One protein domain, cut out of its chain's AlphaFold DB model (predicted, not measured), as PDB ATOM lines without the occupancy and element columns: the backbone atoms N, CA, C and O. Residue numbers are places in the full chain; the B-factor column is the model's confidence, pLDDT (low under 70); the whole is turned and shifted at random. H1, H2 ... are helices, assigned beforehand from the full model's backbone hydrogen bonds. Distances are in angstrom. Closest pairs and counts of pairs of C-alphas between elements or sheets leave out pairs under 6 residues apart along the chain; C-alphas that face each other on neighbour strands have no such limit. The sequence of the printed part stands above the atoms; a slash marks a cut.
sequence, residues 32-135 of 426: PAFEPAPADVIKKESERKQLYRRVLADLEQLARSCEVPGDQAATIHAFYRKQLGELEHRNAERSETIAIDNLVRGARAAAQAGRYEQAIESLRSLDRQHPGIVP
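Overview. This is residues 32 to 135 of the 426 residues of an uncharacterized protein of Planctomycetes bacterium TBK1r (UniProt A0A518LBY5). One very long helix, H2, makes the long axis of a rod, and a shorter helix folds back along each end of it: H1 along the first part, H3 along the last. H1 and H3 stay apart, and each makes a helical hairpin with H2. The printed part has 104 residues with three named helices, H1, H2 and H3 in that order, and no named strand; the class is all helix. It is extended, with a radius of gyration of the C-alphas of 21.1 A and spans of 67 by 28 by 17 A.

Along the chain. Start at Pro 32 and pass residues 32 to 38, which lie before the first named helix. Find C-alpha 39 at (30.207, 101.836, -48.363); from there H1, residues 39 to 64, runs 37.8 A. Next find C-alpha 70 at (56.991, 95.037, -21.086), where H2, residues 70 to 112, begins its 62.0 A. H3, residues 116 to 129, covers 20.1 A and ends at C-alpha 129, (21.460, 120.185, -29.767).

Arrangement. Look first at H2, which touches H1 with residues 70 to 87 alone. The closest C-alphas there are those of Tyr 52 and Tyr 80, 6.1 A apart. The two helices run opposite ways at a shallow tilt of 30 degrees. Further along, H2 touches H3 with residues 100 to 111 alone; the closest C-alphas are those of Ala 107 and Ala 119, at 4.3 A. They run opposite ways at a shallow tilt of 23 degrees. In H1, H2 and H3 every O i to N i+4 pair is within hydrogen-bond range.

Size, cuts and confidence. The two C-alphas farthest apart are those of Cys 66 and Gly 114, 67.6 A. The printed part has no cut, and both links between helices are tight. Mean pLDDT of the printed part is 93.6; residue 33 alone is under 70.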
ATOM      1  N   PRO A  32      20.240 118.673 -51.086       76.94
ATOM      2  CA  PRO A  32      21.340 117.987 -51.741       76.94
ATOM      3  C   PRO A  32      21.769 116.846 -50.832       76.94
ATOM      4  O   PRO A  32      21.976 117.038 -49.635       76.94
ATOM      5  N   ALA A  33      21.802 115.642 -51.394       68.81
ATOM      6  CA  ALA A  33      22.206 114.480 -50.637       68.81
ATOM      7  C   ALA A  33      23.635 114.724 -50.156       68.81
ATOM      8  O   ALA A  33      24.539 114.912 -50.970       68.81
ATOM      9  N   PHE A  34      23.839 114.726 -48.840       74.56
ATOM     10  CA  PHE A  34      25.162 114.462 -48.316       74.56
ATOM     11  C   PHE A  34      25.555 113.086 -48.847       74.56
ATOM     12  O   PHE A  34      24.933 112.090 -48.472       74.56
ATOM     13  N   GLU A  35      26.508 113.033 -49.779       74.94
ATOM     14  CA  GLU A  35      27.015 111.760 -50.269       74.94
ATOM     15  C   GLU A  35      27.680 111.064 -49.080       74.94
ATOM     16  O   GLU A  35      28.700 111.550 -48.574       74.94
ATOM     17  N   PRO A  36      27.092 109.967 -48.563       77.94
ATOM     18  CA  PRO A  36      27.739 109.244 -47.491       77.94
ATOM     19  C   PRO A  36      29.091 108.758 -48.005       77.94
ATOM     20  O   PRO A  36      29.248 108.459 -49.192       77.94
ATOM     21  N   ALA A  37      30.064 108.649 -47.098       81.75
ATOM     22  CA  ALA A  37      31.320 107.996 -47.429       81.75
ATOM     23  C   ALA A  37      31.013 106.656 -48.131       81.75
ATOM     24  O   ALA A  37      30.113 105.940 -47.672       81.75
ATOM     25  N   PRO A  38      31.724 106.318 -49.221       87.81
ATOM     26  CA  PRO A  38      31.488 105.084 -49.953       87.81
ATOM     27  C   PRO A  38      31.401 103.881 -49.006       87.81
ATOM     28  O   PRO A  38      32.152 103.789 -48.030       87.81
ATOM     29  N   ALA A  39      30.466 102.963 -49.263       87.19
ATOM     30  CA  ALA A  39      30.207 101.836 -48.363       87.19
ATOM     31  C   ALA A  39      31.469 100.991 -48.103       87.19
ATOM     32  O   ALA A  39      31.640 100.445 -47.010       87.19
ATOM     33  N   ASP A  40      32.385 100.926 -49.072       91.88
ATOM     34  CA  ASP A  40      33.674 100.257 -48.922       91.88
ATOM     35  C   ASP A  40      34.595 100.979 -47.924       91.88
ATOM     36  O   ASP A  40      35.290 100.312 -47.161       91.88
ATOM     37  N   VAL A  41      34.571 102.313 -47.866       90.81
ATOM     38  CA  VAL A  41      35.324 103.105 -46.881       90.81
ATOM     39  C   VAL A  41      34.792 102.839 -45.476       90.81
ATOM     40  O   VAL A  41      35.575 102.541 -44.576       90.81
ATOM     41  N   ILE A  42      33.469 102.868 -45.292       89.94
ATOM     42  CA  ILE A  42      32.833 102.581 -43.994       89.94
ATOM     43  C   ILE A  42      33.180 101.158 -43.538       89.94
ATOM     44  O   ILE A  42      33.574 100.943 -42.388       89.94
ATOM     45  N   LYS A  43      33.097 100.187 -44.455       93.44
ATOM     46  CA  LYS A  43      33.463  98.794 -44.187       93.44
ATOM     47  C   LYS A  43      34.934  98.673 -43.779       93.44
ATOM     48  O   LYS A  43      35.204  98.154 -42.696       93.44
ATOM     49  N   LYS A  44      35.866  99.234 -44.558       95.25
ATOM     50  CA  LYS A  44      37.313  99.233 -44.256       95.25
ATOM     51  C   LYS A  44      37.625  99.870 -42.903       95.25
ATOM     52  O   LYS A  44      38.475  99.382 -42.163       95.25
ATOM     53  N   GLU A  45      36.943 100.955 -42.541       94.50
ATOM     54  CA  GLU A  45      37.131 101.593 -41.237       94.50
ATOM     55  C   GLU A  45      36.623 100.730 -40.083       94.50
ATOM     56  O   GLU A  45      37.282 100.659 -39.044       94.50
ATOM     57  N   SER A  46      35.496 100.038 -40.267       93.88
ATOM     58  CA  SER A  46      34.979  99.090 -39.278       93.88
ATOM     59  C   SER A  46      35.915  97.889 -39.086       93.88
ATOM     60  O   SER A  46      36.200  97.511 -37.948       93.88
ATOM     61  N   GLU A  47      36.479  97.358 -40.174       97.06
ATOM     62  CA  GLU A  47      37.463  96.273 -40.158       97.06
ATOM     63  C   GLU A  47      38.753  96.716 -39.463       97.06
ATOM     64  O   GLU A  47      39.236  96.037 -38.556       97.06
ATOM     65  N   ARG A  48      39.264  97.910 -39.790       97.00
ATOM     66  CA  ARG A  48      40.431  98.511 -39.123       97.00
ATOM     67  C   ARG A  48      40.201  98.690 -37.622       97.00
ATOM     68  O   ARG A  48      41.087  98.402 -36.823       97.00
ATOM     69  N   LYS A  49      39.000  99.117 -37.222       97.12
ATOM     70  CA  LYS A  49      38.612  99.247 -35.810       97.12
ATOM     71  C   LYS A  49      38.657  97.903 -35.083       97.12
ATOM     72  O   LYS A  49      39.173  97.821 -33.970       97.12
ATOM     73  N   GLN A  50      38.108  96.856 -35.700       97.88
ATOM     74  CA  GLN A  50      38.127  95.500 -35.147       97.88
ATOM     75  C   GLN A  50      39.553  94.951 -35.059       97.88
ATOM     76  O   GLN A  50      39.910  94.370 -34.035       97.88
ATOM     77  N   LEU A  51      40.378  95.194 -36.080       98.19
ATOM     78  CA  LEU A  51      41.781  94.798 -36.099       98.19
ATOM     79  C   LEU A  51      42.554  95.436 -34.941       98.19
ATOM     80  O   LEU A  51      43.211  94.725 -34.192       98.19
ATOM     81  N   TYR A  52      42.428  96.751 -34.736       98.06
ATOM     82  CA  TYR A  52      43.116  97.438 -33.636       98.06
ATOM     83  C   TYR A  52      42.692  96.915 -32.264       98.06
ATOM     84  O   TYR A  52      43.533  96.732 -31.392       98.06
ATOM     85  N   ARG A  53      41.403  96.616 -32.077       98.12
ATOM     86  CA  ARG A  53      40.913  96.012 -30.828       98.12
ATOM     87  C   ARG A  53      41.476  94.616 -30.601       98.12
ATOM     88  O   ARG A  53      41.849  94.305 -29.477       98.12
ATOM     89  N   ARG A  54      41.560  93.803 -31.657       98.44
ATOM     90  CA  ARG A  54      42.159  92.468 -31.585       98.44
ATOM     91  C   ARG A  54      43.643  92.550 -31.237       98.44
ATOM     92  O   ARG A  54      44.055  91.924 -30.279       98.44
ATOM     93  N   VAL A  55      44.402  93.402 -31.928       98.00
ATOM     94  CA  VAL A  55      45.832  93.609 -31.649       98.00
ATOM     95  C   VAL A  55      46.063  94.052 -30.204       98.00
ATOM     96  O   VAL A  55      46.976  93.554 -29.558       98.00
ATOM     97  N   LEU A  56      45.233  94.953 -29.670       98.19
ATOM     98  CA  LEU A  56      45.328  95.359 -28.266       98.19
ATOM     99  C   LEU A  56      45.049  94.195 -27.302       98.19
ATOM    100  O   LEU A  56      45.803  94.017 -26.351       98.19
ATOM    101  N   ALA A  57      44.022  93.382 -27.564       98.12
ATOM    102  CA  ALA A  57      43.710  92.208 -26.747       98.12
ATOM    103  C   ALA A  57      44.825  91.146 -26.795       98.12
ATOM    104  O   ALA A  57      45.227  90.627 -25.753       98.12
ATOM    105  N   ASP A  58      45.369  90.876 -27.983       97.81
ATOM    106  CA  ASP A  58      46.462  89.921 -28.182       97.81
ATOM    107  C   ASP A  58      47.748  90.418 -27.497       97.81
ATOM    108  O   ASP A  58      48.423  89.653 -26.810       97.81
ATOM    109  N   LEU A  59      48.066  91.716 -27.596       97.19
ATOM    110  CA  LEU A  59      49.205  92.325 -26.896       97.19
ATOM    111  C   LEU A  59      49.062  92.244 -25.376       97.19
ATOM    112  O   LEU A  59      50.048  91.995 -24.686       97.19
ATOM    113  N   GLU A  60      47.856  92.429 -24.838       96.81
ATOM    114  CA  GLU A  60      47.601  92.238 -23.409       96.81
ATOM    115  C   GLU A  60      47.777  90.779 -22.973       96.81
ATOM    116  O   GLU A  60      48.196  90.530 -21.840       96.81
ATOM    117  N   GLN A  61      47.447  89.815 -23.835       97.50
ATOM    118  CA  GLN A  61      47.664  88.394 -23.566       97.50
ATOM    119  C   GLN A  61      49.159  88.046 -23.596       97.50
ATOM    120  O   GLN A  61      49.643  87.416 -22.658       97.50
ATOM    121  N   LEU A  62      49.895  88.516 -24.606       97.00
ATOM    122  CA  LEU A  62      51.345  88.311 -24.738       97.00
ATOM    123  C   LEU A  62      52.141  88.990 -23.615       97.00
ATOM    124  O   LEU A  62      53.116  88.439 -23.106       97.00
ATOM    125  N   ALA A  63      51.710  90.180 -23.188       95.31
ATOM    126  CA  ALA A  63      52.297  90.861 -22.038       95.31
ATOM    127  C   ALA A  63      52.064  90.071 -20.739       95.31
ATOM    128  O   ALA A  63      52.942  90.028 -19.880       95.31
ATOM    129  N   ARG A  64      50.904  89.411 -20.598       96.62
ATOM    130  CA  ARG A  64      50.591  88.541 -19.452       96.62
ATOM    131  C   ARG A  64      51.370  87.226 -19.463       96.62
ATOM    132  O   ARG A  64      51.684  86.729 -18.386       96.62
ATOM    133  N   SER A  65      51.680  86.667 -20.636       97.56
ATOM    134  CA  SER A  65      52.505  85.456 -20.760       97.56
ATOM    135  C   SER A  65      54.015  85.724 -20.708       97.56
ATOM    136  O   SER A  65      54.796  84.776 -20.754       97.56
ATOM    137  N   CYS A  66      54.434  86.989 -20.563       95.69
ATOM    138  CA  CYS A  66      55.836  87.424 -20.595       95.69
ATOM    139  C   CYS A  66      56.566  87.083 -21.912       95.69
ATOM    140  O   CYS A  66      57.795  87.023 -21.933       95.69
ATOM    141  N   GLU A  67      55.835  86.877 -23.013       95.62
ATOM    142  CA  GLU A  67      56.413  86.584 -24.336       95.62
ATOM    143  C   GLU A  67      57.009  87.827 -25.013       95.62
ATOM    144  O   GLU A  67      57.887  87.713 -25.868       95.62
ATOM    145  N   VAL A  68      56.553  89.020 -24.623       93.88
ATOM    146  CA  VAL A  68      57.027  90.307 -25.150       93.88
ATOM    147  C   VAL A  68      57.574  91.159 -23.999       93.88
ATOM    148  O   VAL A  68      56.908  91.265 -22.964       93.88
ATOM    149  N   PRO A  69      58.746  91.807 -24.158       96.06
ATOM    150  CA  PRO A  69      59.263  92.759 -23.178       96.06
ATOM    151  C   PRO A  69      58.237  93.851 -22.845       96.06
ATOM    152  O   PRO A  69      57.600  94.421 -23.735       96.06
ATOM    153  N   GLY A  70      58.054  94.141 -21.554       93.19
ATOM    154  CA  GLY A  70      56.991  95.037 -21.086       93.19
ATOM    155  C   GLY A  70      57.090  96.468 -21.629       93.19
ATOM    156  O   GLY A  70      56.068  97.104 -21.880       93.19
ATOM    157  N   ASP A  71      58.303  96.965 -21.865       95.00
ATOM    158  CA  ASP A  71      58.588  98.267 -22.476       95.00
ATOM    159  C   ASP A  71      58.167  98.326 -23.956       95.00
ATOM    160  O   ASP A  71      57.522  99.286 -24.400       95.00
ATOM    161  N   GLN A  72      58.454  97.265 -24.713       95.44
ATOM    162  CA  GLN A  72      58.036  97.131 -26.105       95.44
ATOM    163  C   GLN A  72      56.515  96.964 -26.213       95.44
ATOM    164  O   GLN A  72      55.874  97.664 -27.002       95.44
ATOM    165  N   ALA A  73      55.917  96.106 -25.379       95.12
ATOM    166  CA  ALA A  73      54.470  95.920 -25.313       95.12
ATOM    167  C   ALA A  73      53.750  97.237 -24.979       95.12
ATOM    168  O   ALA A  73      52.781  97.591 -25.650       95.12
ATOM    169  N   ALA A  74      54.256  98.012 -24.012       95.75
ATOM    170  CA  ALA A  74      53.697  99.314 -23.649       95.75
ATOM    171  C   ALA A  74      53.751 100.325 -24.809       95.75
ATOM    172  O   ALA A  74      52.770 101.030 -25.059       95.75
ATOM    173  N   THR A  75      54.862 100.367 -25.549       97.62
ATOM    174  CA  THR A  75      55.028 101.264 -26.704       97.62
ATOM    175  C   THR A  75      54.035 100.932 -27.819       97.62
ATOM    176  O   THR A  75      53.328 101.815 -28.314       97.62
ATOM    177  N   ILE A  76      53.924  99.650 -28.183       97.06
ATOM    178  CA  ILE A  76      52.991  99.191 -29.221       97.06
ATOM    179  C   ILE A  76      51.540  99.416 -28.765       97.06
ATOM    180  O   ILE A  76      50.708  99.910 -29.531       97.06
ATOM    181  N   HIS A  77      51.240  99.132 -27.496       97.56
ATOM    182  CA  HIS A  77      49.927  99.372 -26.913       97.56
ATOM    183  C   HIS A  77      49.538 100.858 -26.993       97.56
ATOM    184  O   HIS A  77      48.405 101.183 -27.365       97.56
ATOM    185  N   ALA A  78      50.441 101.778 -26.648       97.88
ATOM    186  CA  ALA A  78      50.170 103.212 -26.710       97.88
ATOM    187  C   ALA A  78      49.852 103.668 -28.144       97.88
ATOM    188  O   ALA A  78      48.894 104.418 -28.352       97.88
ATOM    189  N   PHE A  79      50.595 103.160 -29.133       98.12
ATOM    190  CA  PHE A  79      50.361 103.445 -30.548       98.12
ATOM    191  C   PHE A  79      48.958 103.020 -31.003       98.12
ATOM    192  O   PHE A  79      48.190 103.856 -31.487       98.12
ATOM    193  N   TYR A  80      48.576 101.753 -30.802       97.94
ATOM    194  CA  TYR A  80      47.268 101.262 -31.254       97.94
ATOM    195  C   TYR A  80      46.103 101.880 -30.482       97.94
ATOM    196  O   TYR A  80      45.058 102.147 -31.074       97.94
ATOM    197  N   ARG A  81      46.278 102.185 -29.189       98.25
ATOM    198  CA  ARG A  81      45.262 102.902 -28.406       98.25
ATOM    199  C   ARG A  81      45.028 104.307 -28.966       98.25
ATOM    200  O   ARG A  81      43.877 104.704 -29.127       98.25
ATOM    201  N   LYS A  82      46.097 105.034 -29.314       98.19
ATOM    202  CA  LYS A  82      45.995 106.353 -29.957       98.19
ATOM    203  C   LYS A  82      45.278 106.259 -31.307       98.19
ATOM    204  O   LYS A  82      44.329 107.001 -31.540       98.19
ATOM    205  N   GLN A  83      45.678 105.314 -32.157       97.88
ATOM    206  CA  GLN A  83      45.059 105.106 -33.472       97.88
ATOM    207  C   GLN A  83      43.576 104.721 -33.381       97.88
ATOM    208  O   GLN A  83      42.762 105.183 -34.183       97.88
ATOM    209  N   LEU A  84      43.201 103.903 -32.394       98.00
ATOM    210  CA  LEU A  84      41.804 103.563 -32.135       98.00
ATOM    211  C   LEU A  84      41.002 104.790 -31.683       98.00
ATOM    212  O   LEU A  84      39.909 105.004 -32.203       98.00
ATOM    213  N   GLY A  85      41.560 105.620 -30.797       97.75
ATOM    214  CA  GLY A  85      40.929 106.866 -30.355       97.75
ATOM    215  C   GLY A  85      40.696 107.856 -31.502       97.75
ATOM    216  O   GLY A  85      39.588 108.360 -31.661       97.75
ATOM    217  N   GLU A  86      41.695 108.074 -32.362       97.44
ATOM    218  CA  GLU A  86      41.570 108.931 -33.556       97.44
ATOM    219  C   GLU A  86      40.515 108.405 -34.546       97.44
ATOM    220  O   GLU A  86      39.801 109.172 -35.195       97.44
ATOM    221  N   LEU A  87      40.407 107.082 -34.688       96.25
ATOM    222  CA  LEU A  87      39.395 106.452 -35.532       96.25
ATOM    223  C   LEU A  87      37.987 106.587 -34.939       96.25
ATOM    224  O   LEU A  87      37.030 106.831 -35.671       96.25
ATOM    225  N   GLU A  88      37.845 106.400 -33.629       96.44
ATOM    226  CA  GLU A  88      36.571 106.535 -32.921       96.44
ATOM    227  C   GLU A  88      36.070 107.974 -32.931       96.44
ATOM    228  O   GLU A  88      34.893 108.185 -33.210       96.44
ATOM    229  N   HIS A  89      36.963 108.942 -32.739       96.44
ATOM    230  CA  HIS A  89      36.635 110.357 -32.828       96.44
ATOM    231  C   HIS A  89      36.119 110.741 -34.222       96.44
ATOM    232  O   HIS A  89      35.002 111.238 -34.332       96.44
ATOM    233  N   ARG A  90      36.843 110.392 -35.297       93.50
ATOM    234  CA  ARG A  90      36.386 110.654 -36.679       93.50
ATOM    235  C   ARG A  90      35.053 109.983 -37.010       93.50
ATOM    236  O   ARG A  90      34.237 110.538 -37.740       93.50
ATOM    237  N   ASN A  91      34.829 108.773 -36.496       92.44
ATOM    238  CA  ASN A  91      33.552 108.084 -36.672       92.44
ATOM    239  C   ASN A  91      32.418 108.780 -35.911       92.44
ATOM    240  O   ASN A  91      31.316 108.873 -36.448       92.44
ATOM    241  N   ALA A  92      32.684 109.275 -34.700       93.69
ATOM    242  CA  ALA A  92      31.720 110.042 -33.920       93.69
ATOM    243  C   ALA A  92      31.338 111.340 -34.648       93.69
ATOM    244  O   ALA A  92      30.155 111.544 -34.909       93.69
ATOM    245  N   GLU A  93      32.320 112.129 -35.097       92.56
ATOM    246  CA  GLU A  93      32.095 113.359 -35.875       92.56
ATOM    247  C   GLU A  93      31.277 113.099 -37.148       92.56
ATOM    248  O   GLU A  93      30.332 113.826 -37.469       92.56
ATOM    249  N   ARG A  94      31.591 112.019 -37.878       91.00
ATOM    250  CA  ARG A  94      30.826 111.641 -39.071       91.00
ATOM    251  C   ARG A  94      29.397 111.239 -38.718       91.00
ATOM    252  O   ARG A  94      28.469 111.631 -39.421       91.00
ATOM    253  N   SER A  95      29.209 110.456 -37.656       91.50
ATOM    254  CA  SER A  95      27.877 110.032 -37.217       91.50
ATOM    255  C   SER A  95      27.015 111.215 -36.773       91.50
ATOM    256  O   SER A  95      25.834 111.257 -37.106       91.50
ATOM    257  N   GLU A  96      27.620 112.205 -36.117       92.19
ATOM    258  CA  GLU A  96      26.971 113.457 -35.731       92.19
ATOM    259  C   GLU A  96      26.580 114.275 -36.965       92.19
ATOM    260  O   GLU A  96      25.428 114.679 -37.098       92.19
ATOM    261  N   THR A  97      27.493 114.422 -37.929       91.44
ATOM    262  CA  THR A  97      27.215 115.113 -39.199       91.44
ATOM    263  C   THR A  97      26.040 114.470 -39.945       91.44
ATOM    264  O   THR A  97      25.142 115.168 -40.412       91.44
ATOM    265  N   ILE A  98      25.999 113.135 -40.014       90.44
ATOM    266  CA  ILE A  98      24.898 112.385 -40.638       90.44
ATOM    267  C   ILE A  98      23.588 112.570 -39.858       90.44
ATOM    268  O   ILE A  98      22.522 112.680 -40.464       90.44
ATOM    269  N   ALA A  99      23.639 112.600 -38.525       91.50
ATOM    270  CA  ALA A  99      22.460 112.834 -37.696       91.50
ATOM    271  C   ALA A  99      21.876 114.235 -37.940       91.50
ATOM    272  O   ALA A  99      20.672 114.356 -38.172       91.50
ATOM    273  N   ILE A 100      22.727 115.265 -37.975       92.25
ATOM    274  CA  ILE A 100      22.345 116.645 -38.298       92.25
ATOM    275  C   ILE A 100      21.714 116.716 -39.695       92.25
ATOM    276  O   ILE A 100      20.621 117.261 -39.844       92.25
ATOM    277  N   ASP A 101      22.352 116.122 -40.707       90.69
ATOM    278  CA  ASP A 101      21.846 116.105 -42.086       90.69
ATOM    279  C   ASP A 101      20.464 115.434 -42.184       90.69
ATOM    280  O   ASP A 101      19.524 115.983 -42.763       90.69
ATOM    281  N   ASN A 102      20.292 114.284 -41.527       91.19
ATOM    282  CA  ASN A 102      19.011 113.584 -41.481       91.19
ATOM    283  C   ASN A 102      17.917 114.403 -40.777       91.19
ATOM    284  O   ASN A 102      16.770 114.392 -41.229       91.19
ATOM    285  N   LEU A 103      18.249 115.135 -39.707       92.69
ATOM    286  CA  LEU A 103      17.310 116.032 -39.024       92.69
ATOM    287  C   LEU A 103      16.892 117.202 -39.923       92.69
ATOM    288  O   LEU A 103      15.699 117.492 -40.035       92.69
ATOM    289  N   VAL A 104      17.843 117.833 -40.619       92.94
ATOM    290  CA  VAL A 104      17.562 118.907 -41.588       92.94
ATOM    291  C   VAL A 104      16.680 118.392 -42.723       92.94
ATOM    292  O   VAL A 104      15.680 119.025 -43.073       92.94
ATOM    293  N   ARG A 105      17.001 117.217 -43.273       92.25
ATOM    294  CA  ARG A 105      16.207 116.560 -44.316       92.25
ATOM    295  C   ARG A 105      14.791 116.247 -43.835       92.25
ATOM    296  O   ARG A 105      13.833 116.512 -44.557       92.25
ATOM    297  N   GLY A 106      14.651 115.735 -42.612       93.50
ATOM    298  CA  GLY A 106      13.360 115.460 -41.984       93.50
ATOM    299  C   GLY A 106      12.515 116.722 -41.805       93.50
ATOM    300  O   GLY A 106      11.344 116.732 -42.181       93.50
ATOM    301  N   ALA A 107      13.117 117.810 -41.315       94.75
ATOM    302  CA  ALA A 107      12.445 119.099 -41.170       94.75
ATOM    303  C   ALA A 107      11.981 119.661 -42.525       94.75
ATOM    304  O   ALA A 107      10.844 120.115 -42.649       94.75
ATOM    305  N   ARG A 108      12.820 119.569 -43.565       93.56
ATOM    306  CA  ARG A 108      12.451 119.968 -44.934       93.56
ATOM    307  C   ARG A 108      11.297 119.146 -45.484       93.56
ATOM    308  O   ARG A 108      10.337 119.721 -45.985       93.56
ATOM    309  N   ALA A 109      11.359 117.823 -45.360       93.56
ATOM    310  CA  ALA A 109      10.296 116.940 -45.824       93.56
ATOM    311  C   ALA A 109       8.972 117.204 -45.085       93.56
ATOM    312  O   ALA A 109       7.906 117.186 -45.696       93.56
ATOM    313  N   ALA A 110       9.023 117.491 -43.780       95.38
ATOM    314  CA  ALA A 110       7.847 117.890 -43.013       95.38
ATOM    315  C   ALA A 110       7.264 119.221 -43.516       95.38
ATOM    316  O   ALA A 110       6.059 119.295 -43.754       95.38
ATOM    317  N   ALA A 111       8.106 120.231 -43.756       94.88
ATOM    318  CA  ALA A 111       7.680 121.524 -44.287       94.88
ATOM    319  C   ALA A 111       7.061 121.400 -45.688       94.88
ATOM    320  O   ALA A 111       5.994 121.948 -45.943       94.88
ATOM    321  N   GLN A 112       7.682 120.624 -46.579       92.31
ATOM    322  CA  GLN A 112       7.182 120.378 -47.936       92.31
ATOM    323  C   GLN A 112       5.871 119.580 -47.951       92.31
ATOM    324  O   GLN A 112       5.077 119.722 -48.873       92.31
ATOM    325  N   ALA A 113       5.616 118.775 -46.917       94.19
ATOM    326  CA  ALA A 113       4.349 118.075 -46.718       94.19
ATOM    327  C   ALA A 113       3.270 118.933 -46.021       94.19
ATOM    328  O   ALA A 113       2.233 118.397 -45.634       94.19
ATOM    329  N   GLY A 114       3.519 120.227 -45.781       94.31
ATOM    330  CA  GLY A 114       2.593 121.127 -45.083       94.31
ATOM    331  C   GLY A 114       2.513 120.916 -43.565       94.31
ATOM    332  O   GLY A 114       1.659 121.499 -42.899       94.31
ATOM    333  N   ARG A 115       3.394 120.093 -42.979       96.69
ATOM    334  CA  ARG A 115       3.474 119.847 -41.526       96.69
ATOM    335  C   ARG A 115       4.391 120.875 -40.860       96.69
ATOM    336  O   ARG A 115       5.461 120.539 -40.349       96.69
ATOM    337  N   TYR A 116       3.974 122.137 -40.890       96.38
ATOM    338  CA  TYR A 116       4.800 123.282 -40.489       96.38
ATOM    339  C   TYR A 116       5.221 123.263 -39.021       96.38
ATOM    340  O   TYR A 116       6.399 123.455 -38.725       96.38
ATOM    341  N   GLU A 117       4.306 122.944 -38.105       95.62
ATOM    342  CA  GLU A 117       4.614 122.862 -36.672       95.62
ATOM    343  C   GLU A 117       5.689 121.806 -36.378       95.62
ATOM    344  O   GLU A 117       6.661 122.079 -35.672       95.62
ATOM    345  N   GLN A 118       5.564 120.621 -36.989       96.56
ATOM    346  CA  GLN A 118       6.543 119.543 -36.849       96.56
ATOM    347  C   GLN A 118       7.914 119.948 -37.409       96.56
ATOM    348  O   GLN A 118       8.945 119.638 -36.806       96.56
ATOM    349  N   ALA A 119       7.939 120.639 -38.551       96.69
ATOM    350  CA  ALA A 119       9.172 121.121 -39.162       96.69
ATOM    351  C   ALA A 119       9.881 122.154 -38.273       96.69
ATOM    352  O   ALA A 119      11.078 122.025 -38.017       96.69
ATOM    353  N   ILE A 120       9.139 123.136 -37.750       95.88
ATOM    354  CA  ILE A 120       9.671 124.178 -36.863       95.88
ATOM    355  C   ILE A 120      10.198 123.565 -35.561       95.88
ATOM    356  O   ILE A 120      11.294 123.913 -35.126       95.88
ATOM    357  N   GLU A 121       9.465 122.634 -34.947       95.94
ATOM    358  CA  GLU A 121       9.928 121.990 -33.713       95.94
ATOM    359  C   GLU A 121      11.187 121.147 -33.946       95.94
ATOM    360  O   GLU A 121      12.115 121.181 -33.137       95.94
ATOM    361  N   SER A 122      11.278 120.468 -35.094       95.19
ATOM    362  CA  SER A 122      12.486 119.729 -35.482       95.19
ATOM    363  C   SER A 122      13.694 120.665 -35.629       95.19
ATOM    364  O   SER A 122      14.772 120.352 -35.127       95.19
ATOM    365  N   LEU A 123      13.514 121.842 -36.244       95.12
ATOM    366  CA  LEU A 123      14.573 122.853 -36.366       95.12
ATOM    367  C   LEU A 123      14.980 123.447 -35.012       95.12
ATOM    368  O   LEU A 123      16.166 123.648 -34.774       95.12
ATOM    369  N   ARG A 124      14.032 123.679 -34.096       94.94
ATOM    370  CA  ARG A 124      14.342 124.132 -32.729       94.94
ATOM    371  C   ARG A 124      15.063 123.068 -31.913       94.94
ATOM    372  O   ARG A 124      15.941 123.391 -31.119       94.94
ATOM    373  N   SER A 125      14.679 121.799 -32.055       94.38
ATOM    374  CA  SER A 125      15.396 120.688 -31.423       94.38
ATOM    375  C   SER A 125      16.825 120.597 -31.953       94.38
ATOM    376  O   SER A 125      17.747 120.403 -31.163       94.38
ATOM    377  N   LEU A 126      17.008 120.779 -33.263       94.69
ATOM    378  CA  LEU A 126      18.326 120.811 -33.886       94.69
ATOM    379  C   LEU A 126      19.173 121.967 -33.342       94.69
ATOM    380  O   LEU A 126      20.310 121.742 -32.955       94.69
ATOM    381  N   ASP A 127      18.608 123.170 -33.241       94.50
ATOM    382  CA  ASP A 127      19.308 124.348 -32.710       94.50
ATOM    383  C   ASP A 127      19.727 124.177 -31.240       94.50
ATOM    384  O   ASP A 127      20.831 124.549 -30.850       94.50
ATOM    385  N   ARG A 128      18.877 123.529 -30.429       93.94
ATOM    386  CA  ARG A 128      19.190 123.193 -29.029       93.94
ATOM    387  C   ARG A 128      20.339 122.195 -28.895       93.94
ATOM    388  O   ARG A 128      21.100 122.287 -27.936       93.94
ATOM    389  N   GLN A 129      20.422 121.220 -29.797       93.31
ATOM    390  CA  GLN A 129      21.460 120.185 -29.767       93.31
ATOM    391  C   GLN A 129      22.767 120.665 -30.409       93.31
ATOM    392  O   GLN A 129      23.846 120.326 -29.933       93.31
ATOM    393  N   HIS A 130      22.663 121.477 -31.461       92.69
ATOM    394  CA  HIS A 130      23.764 121.864 -32.336       92.69
ATOM    395  C   HIS A 130      23.675 123.360 -32.705       92.69
ATOM    396  O   HIS A 130      23.372 123.706 -33.854       92.69
ATOM    397  N   PRO A 131      23.928 124.267 -31.744       91.62
ATOM    398  CA  PRO A 131      23.740 125.698 -31.950       91.62
ATOM    399  C   PRO A 131      24.693 126.242 -33.019       91.62
ATOM    400  O   PRO A 131      25.897 125.991 -32.992       91.62
ATOM    401  N   GLY A 132      24.152 127.012 -33.966       86.88
ATOM    402  CA  GLY A 132      24.935 127.736 -34.974       86.88
ATOM    403  C   GLY A 132      25.501 126.897 -36.129       86.88
ATOM    404  O   GLY A 132      26.130 127.470 -37.016       86.88
ATOM    405  N   ILE A 133      25.265 125.579 -36.170       87.56
ATOM    406  CA  ILE A 133      25.714 124.729 -37.293       87.56
ATOM    407  C   ILE A 133      24.874 124.990 -38.551       87.56
ATOM    408  O   ILE A 133      25.393 125.040 -39.666       87.56
ATOM    409  N   VAL A 134      23.566 125.166 -38.372       87.81
ATOM    410  CA  VAL A 134      22.592 125.390 -39.447       87.81
ATOM    411  C   VAL A 134      21.838 126.686 -39.141       87.81
ATOM    412  O   VAL A 134      21.512 126.918 -37.978       87.81
ATOM    413  N   PRO A 135      21.508 127.530 -40.137       91.31
ATOM    414  CA  PRO A 135      20.687 128.727 -39.937       91.31
ATOM    415  C   PRO A 135      19.202 128.364 -39.716       91.31
ATOM    416  O   PRO A 135      18.323 128.710 -40.511       91.31
TER     417      PRO A 135